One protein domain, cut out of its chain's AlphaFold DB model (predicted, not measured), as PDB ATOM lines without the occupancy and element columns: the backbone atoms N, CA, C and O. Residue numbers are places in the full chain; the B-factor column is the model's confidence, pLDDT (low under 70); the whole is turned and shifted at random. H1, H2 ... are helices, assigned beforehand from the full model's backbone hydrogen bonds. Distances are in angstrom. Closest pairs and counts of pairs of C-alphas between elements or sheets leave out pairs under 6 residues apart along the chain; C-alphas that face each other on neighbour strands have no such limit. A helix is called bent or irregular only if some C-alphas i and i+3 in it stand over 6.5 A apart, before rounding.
ATOM      1  N   THR A 245      86.774  80.970  -5.673       82.88
ATOM      2  CA  THR A 245      85.491  81.402  -6.241       82.88
ATOM      3  C   THR A 245      85.625  82.542  -7.252       82.88
ATOM      4  O   THR A 245      84.598  83.052  -7.690       82.88
ATOM      5  N   ASP A 246      86.847  82.962  -7.602       80.38
ATOM      6  CA  ASP A 246      87.139  84.102  -8.487       80.38
ATOM      7  C   ASP A 246      86.453  85.413  -8.060       80.38
ATOM      8  O   ASP A 246      86.154  86.289  -8.870       80.38
ATOM      9  N   TYR A 247      86.198  85.549  -6.756       80.12
ATOM     10  CA  TYR A 247      85.445  86.643  -6.142       80.12
ATOM     11  C   TYR A 247      84.015  86.801  -6.696       80.12
ATOM     12  O   TYR A 247      83.417  87.859  -6.521       80.12
ATOM     13  N   GLN A 248      83.461  85.756  -7.318       79.31
ATOM     14  CA  GLN A 248      82.103  85.739  -7.859       79.31
ATOM     15  C   GLN A 248      81.133  84.983  -6.950       79.31
ATOM     16  O   GLN A 248      81.515  84.074  -6.201       79.31
ATOM     17  N   GLU A 249      79.853  85.332  -7.059       82.94
ATOM     18  CA  GLU A 249      78.769  84.520  -6.518       82.94
ATOM     19  C   GLU A 249      78.734  83.177  -7.252       82.94
ATOM     20  O   GLU A 249      78.876  83.102  -8.471       82.94
ATOM     21  N   ASN A 250      78.610  82.093  -6.493       80.69
ATOM     22  CA  ASN A 250      78.495  80.750  -7.043       80.69
ATOM     23  C   ASN A 250      77.199  80.138  -6.524       80.69
ATOM     24  O   ASN A 250      76.826  80.350  -5.369       80.69
ATOM     25  N   GLU A 251      76.554  79.329  -7.358       89.69
ATOM     26  CA  GLU A 251      75.478  78.457  -6.904       89.69
ATOM     27  C   GLU A 251      75.990  77.539  -5.777       89.69
ATOM     28  O   GLU A 251      77.158  77.135  -5.769       89.69
ATOM     29  N   VAL A 252      75.125  77.200  -4.817       88.00
ATOM     30  CA  VAL A 252      75.499  76.445  -3.605       88.00
ATOM     31  C   VAL A 252      76.216  75.133  -3.946       88.00
ATOM     32  O   VAL A 252      77.201  74.776  -3.303       88.00
ATOM     33  N   THR A 253      75.776  74.436  -4.991       89.81
ATOM     34  CA  THR A 253      76.367  73.181  -5.486       89.81
ATOM     35  C   THR A 253      77.819  73.362  -5.956       89.81
ATOM     36  O   THR A 253      78.717  72.607  -5.561       89.81
ATOM     37  N   VAL A 254      78.080  74.415  -6.731       83.31
ATOM     38  CA  VAL A 254      79.412  74.791  -7.229       83.31
ATOM     39  C   VAL A 254      80.309  75.258  -6.082       83.31
ATOM     40  O   VAL A 254      81.470  74.853  -5.987       83.31
ATOM     41  N   PHE A 255      79.768  76.054  -5.161       85.06
ATOM     42  CA  PHE A 255      80.484  76.514  -3.974       85.06
ATOM     43  C   PHE A 255      80.917  75.350  -3.066       85.06
ATOM     44  O   PHE A 255      82.077  75.288  -2.642       85.06
ATOM     45  N   CYS A 256      80.025  74.387  -2.813       86.81
ATOM     46  CA  CYS A 256      80.331  73.172  -2.055       86.81
ATOM     47  C   CYS A 256      81.457  72.359  -2.709       86.81
ATOM     48  O   CYS A 256      82.355  71.878  -2.015       86.81
ATOM     49  N   THR A 257      81.447  72.251  -4.041       88.50
ATOM     50  CA  THR A 257      82.495  71.551  -4.801       88.50
ATOM     51  C   THR A 257      83.849  72.248  -4.650       88.50
ATOM     52  O   THR A 257      84.816  71.620  -4.218       88.50
ATOM     53  N   LYS A 258      83.910  73.568  -4.871       83.38
ATOM     54  CA  LYS A 258      85.134  74.377  -4.706       83.38
ATOM     55  C   LYS A 258      85.692  74.328  -3.277       83.38
ATOM     56  O   LYS A 258      86.906  74.279  -3.079       83.38
ATOM     57  N   THR A 259      84.815  74.302  -2.275       84.56
ATOM     58  CA  THR A 259      85.206  74.188  -0.859       84.56
ATOM     59  C   THR A 259      85.804  72.812  -0.548       84.56
ATOM     60  O   THR A 259      86.804  72.712   0.174       84.56
ATOM     61  N   ARG A 260      85.239  71.742  -1.124       87.31
ATOM     62  CA  ARG A 260      85.781  70.382  -1.002       87.31
ATOM     63  C   ARG A 260      87.164  70.278  -1.643       87.31
ATOM     64  O   ARG A 260      88.083  69.794  -0.993       87.31
ATOM     65  N   GLU A 261      87.343  70.823  -2.845       85.19
ATOM     66  CA  GLU A 261      88.652  70.868  -3.508       85.19
ATOM     67  C   GLU A 261      89.711  71.587  -2.667       85.19
ATOM     68  O   GLU A 261      90.825  71.093  -2.523       85.19
ATOM     69  N   LEU A 262      89.363  72.731  -2.070       83.31
ATOM     70  CA  LEU A 262      90.272  73.484  -1.205       83.31
ATOM     71  C   LEU A 262      90.673  72.673   0.037       83.31
ATOM     72  O   LEU A 262      91.829  72.705   0.461       83.31
ATOM     73  N   THR A 263      89.736  71.907   0.595       83.81
ATOM     74  CA  THR A 263      90.010  70.986   1.706       83.81
ATOM     75  C   THR A 263      90.961  69.866   1.271       83.81
ATOM     76  O   THR A 263      91.897  69.521   1.993       83.81
ATOM     77  N   ASP A 264      90.764  69.309   0.078       84.19
ATOM     78  CA  ASP A 264      91.611  68.238  -0.444       84.19
ATOM     79  C   ASP A 264      93.013  68.736  -0.830       84.19
ATOM     80  O   ASP A 264      93.997  68.028  -0.616       84.19
ATOM     81  N   GLU A 265      93.143  69.976  -1.309       81.69
ATOM     82  CA  GLU A 265      94.436  70.652  -1.476       81.69
ATOM     83  C   GLU A 265      95.182  70.780  -0.142       81.69
ATOM     84  O   GLU A 265      96.362  70.444  -0.067       81.69
ATOM     85  N   GLN A 266      94.501  71.195   0.931       81.44
ATOM     86  CA  GLN A 266      95.109  71.308   2.262       81.44
ATOM     87  C   GLN A 266      95.557  69.953   2.821       81.44
ATOM     88  O   GLN A 266      96.641  69.850   3.404       81.44
ATOM     89  N   LYS A 267      94.766  68.894   2.612       83.69
ATOM     90  CA  LYS A 267      95.167  67.524   2.970       83.69
ATOM     91  C   LYS A 267      96.416  67.094   2.202       83.69
ATOM     92  O   LYS A 267      97.351  66.583   2.813       83.69
ATOM     93  N   LYS A 268      96.470  67.361   0.892       82.25
ATOM     94  CA  LYS A 268      97.646  67.073   0.054       82.25
ATOM     95  C   LYS A 268      98.873  67.858   0.503       82.25
ATOM     96  O   LYS A 268      99.972  67.316   0.508       82.25
ATOM     97  N   ASP A 269      98.714  69.119   0.882       82.31
ATOM     98  CA  ASP A 269      99.813  69.938   1.395       82.31
ATOM     99  C   ASP A 269     100.314  69.440   2.760       82.31
ATOM    100  O   ASP A 269     101.521  69.440   3.005       82.31
ATOM    101  N   THR A 270      99.413  68.936   3.608       84.56
ATOM    102  CA  THR A 270      99.763  68.273   4.875       84.56
ATOM    103  C   THR A 270     100.549  66.986   4.628       84.56
ATOM    104  O   THR A 270     101.604  66.781   5.224       84.56
ATOM    105  N   GLU A 271     100.080  66.139   3.708       86.31
ATOM    106  CA  GLU A 271     100.784  64.919   3.302       86.31
ATOM    107  C   GLU A 271     102.175  65.235   2.738       86.31
ATOM    108  O   GLU A 271     103.161  64.629   3.153       86.31
ATOM    109  N   LYS A 272     102.280  66.234   1.850       78.25
ATOM    110  CA  LYS A 272     103.562  66.709   1.311       78.25
ATOM    111  C   LYS A 272     104.508  67.150   2.428       78.25
ATOM    112  O   LYS A 272     105.666  66.738   2.417       78.25
ATOM    113  N   ALA A 273     104.025  67.915   3.406       83.69
ATOM    114  CA  ALA A 273     104.842  68.363   4.531       83.69
ATOM    115  C   ALA A 273     105.372  67.182   5.365       83.69
ATOM    116  O   ALA A 273     106.559  67.158   5.694       83.69
ATOM    117  N   ILE A 274     104.529  66.178   5.643       85.94
ATOM    118  CA  ILE A 274     104.911  64.937   6.342       85.94
ATOM    119  C   ILE A 274     106.040  64.207   5.607       85.94
ATOM    120  O   ILE A 274     106.932  63.662   6.252       85.94
ATOM    121  N   ILE A 275     106.044  64.227   4.271       84.31
ATOM    122  CA  ILE A 275     107.092  63.573   3.473       84.31
ATOM    123  C   ILE A 275     108.306  64.455   3.157       84.31
ATOM    124  O   ILE A 275     109.180  64.057   2.380       84.31
ATOM    125  N   GLY A 276     108.365  65.656   3.741       74.12
ATOM    126  CA  GLY A 276     109.432  66.629   3.509       74.12
ATOM    127  C   GLY A 276     109.402  67.261   2.113       74.12
ATOM    128  O   GLY A 276     110.445  67.647   1.588       74.12
ATOM    129  N   MET A 277     108.225  67.339   1.492       69.31
ATOM    130  CA  MET A 277     107.989  67.925   0.173       69.31
ATOM    131  C   MET A 277     107.046  69.136   0.250       69.31
ATOM    132  O   MET A 277     106.313  69.336   1.213       69.31
ATOM    133  N   GLY A 278     107.007  69.927  -0.824       70.25
ATOM    134  CA  GLY A 278     106.107  71.076  -0.927       70.25
ATOM    135  C   GLY A 278     106.587  72.315  -0.155       70.25
ATOM    136  O   GLY A 278     107.736  72.376   0.280       70.25
ATOM    137  N   PRO A 279     105.734  73.348  -0.044       57.69
ATOM    138  CA  PRO A 279     106.116  74.645   0.519       57.69
ATOM    139  C   PRO A 279     106.055  74.705   2.056       57.69
ATOM    140  O   PRO A 279     106.465  75.709   2.636       57.69
ATOM    141  N   TYR A 280     105.532  73.666   2.710       71.38
ATOM    142  CA  TYR A 280     105.324  73.612   4.156       71.38
ATOM    143  C   TYR A 280     106.248  72.580   4.804       71.38
ATOM    144  O   TYR A 280     106.606  71.578   4.192       71.38
ATOM    145  N   GLN A 281     106.629  72.832   6.055       75.75
ATOM    146  CA  GLN A 281     107.486  71.949   6.846       75.75
ATOM    147  C   GLN A 281     106.816  71.652   8.186       75.75
ATOM    148  O   GLN A 281     106.158  72.520   8.765       75.75
ATOM    149  N   ILE A 282     106.995  70.427   8.672       79.56
ATOM    150  CA  ILE A 282     106.542  70.011   9.999       79.56
ATOM    151  C   ILE A 282     107.428  70.680  11.054       79.56
ATOM    152  O   ILE A 282     108.646  70.771  10.882       79.56
ATOM    153  N   ARG A 283     106.824  71.186  12.135       72.44
ATOM    154  CA  ARG A 283     107.593  71.793  13.230       72.44
ATOM    155  C   ARG A 283     108.477  70.742  13.901       72.44
ATOM    156  O   ARG A 283     108.112  69.571  13.957       72.44
ATOM    157  N   THR A 284     109.603  71.176  14.462       71.56
ATOM    158  CA  THR A 284     110.597  70.293  15.089       71.56
ATOM    159  C   THR A 284     110.006  69.414  16.189       71.56
ATOM    160  O   THR A 284     110.439  68.279  16.349       71.56
ATOM    161  N   GLU A 285     108.995  69.900  16.912       77.75
ATOM    162  CA  GLU A 285     108.339  69.136  17.979       77.75
ATOM    163  C   GLU A 285     107.564  67.914  17.454       77.75
ATOM    164  O   GLU A 285     107.383  66.952  18.182       77.75
ATOM    165  N   TYR A 286     107.182  67.914  16.174       81.56
ATOM    166  CA  TYR A 286     106.458  66.821  15.516       81.56
ATOM    167  C   TYR A 286     107.324  66.091  14.486       81.56
ATOM    168  O   TYR A 286     106.803  65.434  13.583       81.56
ATOM    169  N   ILE A 287     108.652  66.225  14.573       80.88
ATOM    170  CA  ILE A 287     109.582  65.636  13.599       80.88
ATOM    171  C   ILE A 287     109.450  64.108  13.519       80.88
ATOM    172  O   ILE A 287     109.708  63.525  12.471       80.88
ATOM    173  N   GLU A 288     108.991  63.463  14.591       83.19
ATOM    174  CA  GLU A 288     108.703  62.025  14.640       83.19
ATOM    175  C   GLU A 288     107.619  61.581  13.648       83.19
ATOM    176  O   GLU A 288     107.620  60.440  13.186       83.19
ATOM    177  N   HIS A 289     106.730  62.495  13.257       84.44
ATOM    178  CA  HIS A 289     105.717  62.232  12.246       84.44
ATOM    179  C   HIS A 289     106.257  62.363  10.819       84.44
ATOM    180  O   HIS A 289     105.561  61.966   9.886       84.44
ATOM    181  N   VAL A 290     107.471  62.888  10.615       86.06
ATOM    182  CA  VAL A 290     108.066  63.024   9.281       86.06
ATOM    183  C   VAL A 290     108.511  61.661   8.761       86.06
ATOM    184  O   VAL A 290     109.232  60.920   9.425       86.06
ATOM    185  N   GLN A 291     108.112  61.343   7.532       80.69
ATOM    186  CA  GLN A 291     108.453  60.091   6.864       80.69
ATOM    187  C   GLN A 291     109.237  60.364   5.581       80.69
ATOM    188  O   GLN A 291     108.803  61.156   4.754       80.69
ATOM    189  N   PRO A 292     110.380  59.708   5.334       78.56
ATOM    190  CA  PRO A 292     111.073  59.863   4.063       78.56
ATOM    191  C   PRO A 292     110.173  59.475   2.881       78.56
ATOM    192  O   PRO A 292     109.588  58.394   2.866       78.56
ATOM    193  N   SER A 293     110.123  60.319   1.846       79.25
ATOM    194  CA  SER A 293     109.282  60.120   0.651       79.25
ATOM    195  C   SER A 293     109.391  58.707   0.037       79.25
ATOM    196  O   SER A 293     108.386  58.076  -0.283       79.25
ATOM    197  N   HIS A 294     110.599  58.138  -0.028       79.12
ATOM    198  CA  HIS A 294     110.826  56.785  -0.556       79.12
ATOM    199  C   HIS A 294     110.231  55.656   0.308       79.12
ATOM    200  O   HIS A 294     109.981  54.565  -0.202       79.12
ATOM    201  N   ALA A 295     110.046  55.885   1.610       78.12
ATOM    202  CA  ALA A 295     109.375  54.959   2.517       78.12
ATOM    203  C   ALA A 295     107.854  55.162   2.459       78.12
ATOM    204  O   ALA A 295     107.107  54.188   2.427       78.12
ATOM    205  N   TRP A 296     107.402  56.414   2.331       85.06
ATOM    206  CA  TRP A 296     105.986  56.772   2.217       85.06
ATOM    207  C   TRP A 296     105.284  56.089   1.041       85.06
ATOM    208  O   TRP A 296     104.209  55.507   1.198       85.06
ATOM    209  N   PHE A 297     105.921  56.091  -0.134       84.62
ATOM    210  CA  PHE A 297     105.341  55.481  -1.332       84.62
ATOM    211  C   PHE A 297     105.278  53.947  -1.289       84.62
ATOM    212  O   PHE A 297     104.554  53.353  -2.082       84.62
ATOM    213  N   LYS A 298     105.964  53.307  -0.333       85.88
ATOM    214  CA  LYS A 298     105.865  51.860  -0.083       85.88
ATOM    215  C   LYS A 298     104.703  51.489   0.843       85.88
ATOM    216  O   LYS A 298     104.339  50.321   0.910       85.88
ATOM    217  N   LEU A 299     104.123  52.458   1.556       84.69
ATOM    218  CA  LEU A 299     102.968  52.237   2.427       84.69
ATOM    219  C   LEU A 299     101.677  52.123   1.610       84.69
ATOM    220  O   LEU A 299     101.520  52.806   0.595       84.69
ATOM    221  N   SER A 300     100.732  51.313   2.094       90.06
ATOM    222  CA  SER A 300      99.364  51.272   1.565       90.06
ATOM    223  C   SER A 300      98.596  52.556   1.893       90.06
ATOM    224  O   SER A 300      98.898  53.243   2.869       90.06
ATOM    225  N   GLU A 301      97.556  52.861   1.119       86.75
ATOM    226  CA  GLU A 301      96.714  54.051   1.318       86.75
ATOM    227  C   GLU A 301      96.060  54.095   2.711       86.75
ATOM    228  O   GLU A 301      96.028  55.142   3.362       86.75
ATOM    229  N   SER A 302      95.635  52.936   3.226       87.94
ATOM    230  CA  SER A 302      95.112  52.808   4.592       87.94
ATOM    231  C   SER A 302      96.166  53.162   5.647       87.94
ATOM    232  O   SER A 302      95.874  53.871   6.611       87.94
ATOM    233  N   SER A 303      97.417  52.734   5.447       85.81
ATOM    234  CA  SER A 303      98.520  53.033   6.369       85.81
ATOM    235  C   SER A 303      98.909  54.511   6.327       85.81
ATOM    236  O   SER A 303      99.108  55.120   7.377       85.81
ATOM    237  N   ARG A 304      98.938  55.117   5.131       88.00
ATOM    238  CA  ARG A 304      99.165  56.563   4.959       88.00
ATOM    239  C   ARG A 304      98.080  57.380   5.653       88.00
ATOM    240  O   ARG A 304      98.390  58.289   6.415       88.00
ATOM    241  N   SER A 305      96.816  57.004   5.464       87.31
ATOM    242  CA  SER A 305      95.672  57.676   6.091       87.31
ATOM    243  C   SER A 305      95.722  57.596   7.620       87.31
ATOM    244  O   SER A 305      95.476  58.595   8.298       87.31
ATOM    245  N   LYS A 306      96.102  56.438   8.179       90.25
ATOM    246  CA  LYS A 306      96.323  56.278   9.626       90.25
ATOM    247  C   LYS A 306      97.455  57.172  10.134       90.25
ATOM    248  O   LYS A 306      97.283  57.816  11.163       90.25
ATOM    249  N   HIS A 307      98.566  57.259   9.402       90.62
ATOM    250  CA  HIS A 307      99.707  58.103   9.769       90.62
ATOM    251  C   HIS A 307      99.352  59.595   9.767       90.62
ATOM    252  O   HIS A 307      99.631  60.298  10.736       90.62
ATOM    253  N   ILE A 308      98.665  60.072   8.722       88.19
ATOM    254  CA  ILE A 308      98.167  61.457   8.653       88.19
ATOM    255  C   ILE A 308      97.183  61.725   9.798       88.19
ATOM    256  O   ILE A 308      97.264  62.762  10.450       88.19
ATOM    257  N   SER A 309      96.269  60.790  10.082       88.88
ATOM    258  CA  SER A 309      95.316  60.941  11.187       88.88
ATOM    259  C   SER A 309      96.006  60.999  12.551       88.88
ATOM    260  O   SER A 309      95.589  61.791  13.390       88.88
ATOM    261  N   ALA A 310      97.061  60.207  12.763       88.50
ATOM    262  CA  ALA A 310      97.857  60.248  13.986       88.50
ATOM    263  C   ALA A 310      98.548  61.608  14.162       88.50
ATOM    264  O   ALA A 310      98.473  62.183  15.241       88.50
ATOM    265  N   PHE A 311      99.126  62.162  13.090       89.00
ATOM    266  CA  PHE A 311      99.702  63.510  13.104       89.00
ATOM    267  C   PHE A 311      98.656  64.589  13.430       89.00
ATOM    268  O   PHE A 311      98.881  65.429  14.293       89.00
ATOM    269  N   LEU A 312      97.483  64.556  12.787       84.75
ATOM    270  CA  LEU A 312      96.424  65.551  13.015       84.75
ATOM    271  C   LEU A 312      95.792  65.472  14.415       84.75
ATOM    272  O   LEU A 312      95.154  66.428  14.847       84.75
ATOM    273  N   LYS A 313      95.939  64.335  15.103       88.50
ATOM    274  CA  LYS A 313      95.463  64.113  16.476       88.50
ATOM    275  C   LYS A 313      96.551  64.319  17.530       88.50
ATOM    276  O   LYS A 313      96.246  64.194  18.715       88.50
ATOM    277  N   ALA A 314      97.791  64.589  17.123       82.81
ATOM    278  CA  ALA A 314      98.887  64.814  18.054       82.81
ATOM    279  C   ALA A 314      98.572  66.024  18.961       82.81
ATOM    280  O   ALA A 314      98.040  67.028  18.468       82.81
TER     281      ALA A 314
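This is residues 245 to 314 of the 486 residues of an uncharacterized protein of Mytilus galloprovincialis (UniProt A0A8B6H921). One long helix, H1, makes the length of the domain like a handle, and at its far end sits a small head in which H4 crosses the last turns of H1 and the short helices H2 and H3 follow in a run of loops. At the other end of H1, residues 245 to 251 fold back beside the helix, and residues 260 to 266 of H1 stand free between the two ends. The printed part has 70 residues with four named helices, in the order H1, H2, H3, H4, and no named strand; its class is all helix. The whole is loose, with a radius of gyration of the C-alphas of 15.1 A, and elongated, spanning 43 by 25 by 22 A.

The longest helix is H1, residues 252 to 274. H4, residues 301 to 312, only just touches it, with 3 pairs of C-alphas within 8 A, and the closest C-alphas are those of Glu 271 and Ile 308, 6.9 A apart. H1 touches H4 with residues 270 to 274 alone, and H4 touches H1 with residue 308 alone. Their lines are about perpendicular, at 86 degrees. H2, residues 284 to 289, is close to H1 but not clearly touching; the closest C-alphas, of Ile 274 and His 289, are 6.5 A apart, and the lines are about perpendicular at 83 degrees. H2 only just touches H4, with 3 pairs of C-alphas within 8 A; the closest are those of His 289 and Phe 311, 6.2 A apart. H4 touches H2 with residues 307 to 311 alone, and the two run opposite ways at a shallow tilt of 24 degrees. H3, residues 293 to 296, is close to H4 but not clearly touching, with the closest C-alphas, of Trp 296 and Arg 304, 7.4 A apart. H3 is apart from H1 and from H2. In H1 and H4 every O i to N i+4 pair is within hydrogen-bond range; in H2 0 of 2 are, beside 2 of 3 O i to N i+3 pairs, and H3 is too short for an O i to N i+4 pair.

H1 begins at C-alpha 252, (75.499, 76.445, -3.605), and ends at C-alpha 274, (104.911, 64.937, 6.342), 33.1 A away. H4 is 16.4 A from first to last C-alpha and ends at C-alpha 312, (96.424, 65.551, 13.015). H2 measures 9.8 A and is irregular: C-alphas 285 and 288 are 7.9 A apart. H3 measures 5.0 A.

The two C-alphas farthest apart, of Glu 249 and Ala 295, are 43.5 A apart. The printed part has no cut. The link from H1 to H2 is short, and those from H2 to H3 and from H3 to H4 are tight. The mean pLDDT of the printed part is 82.8; residues 277 and 279 are under 70.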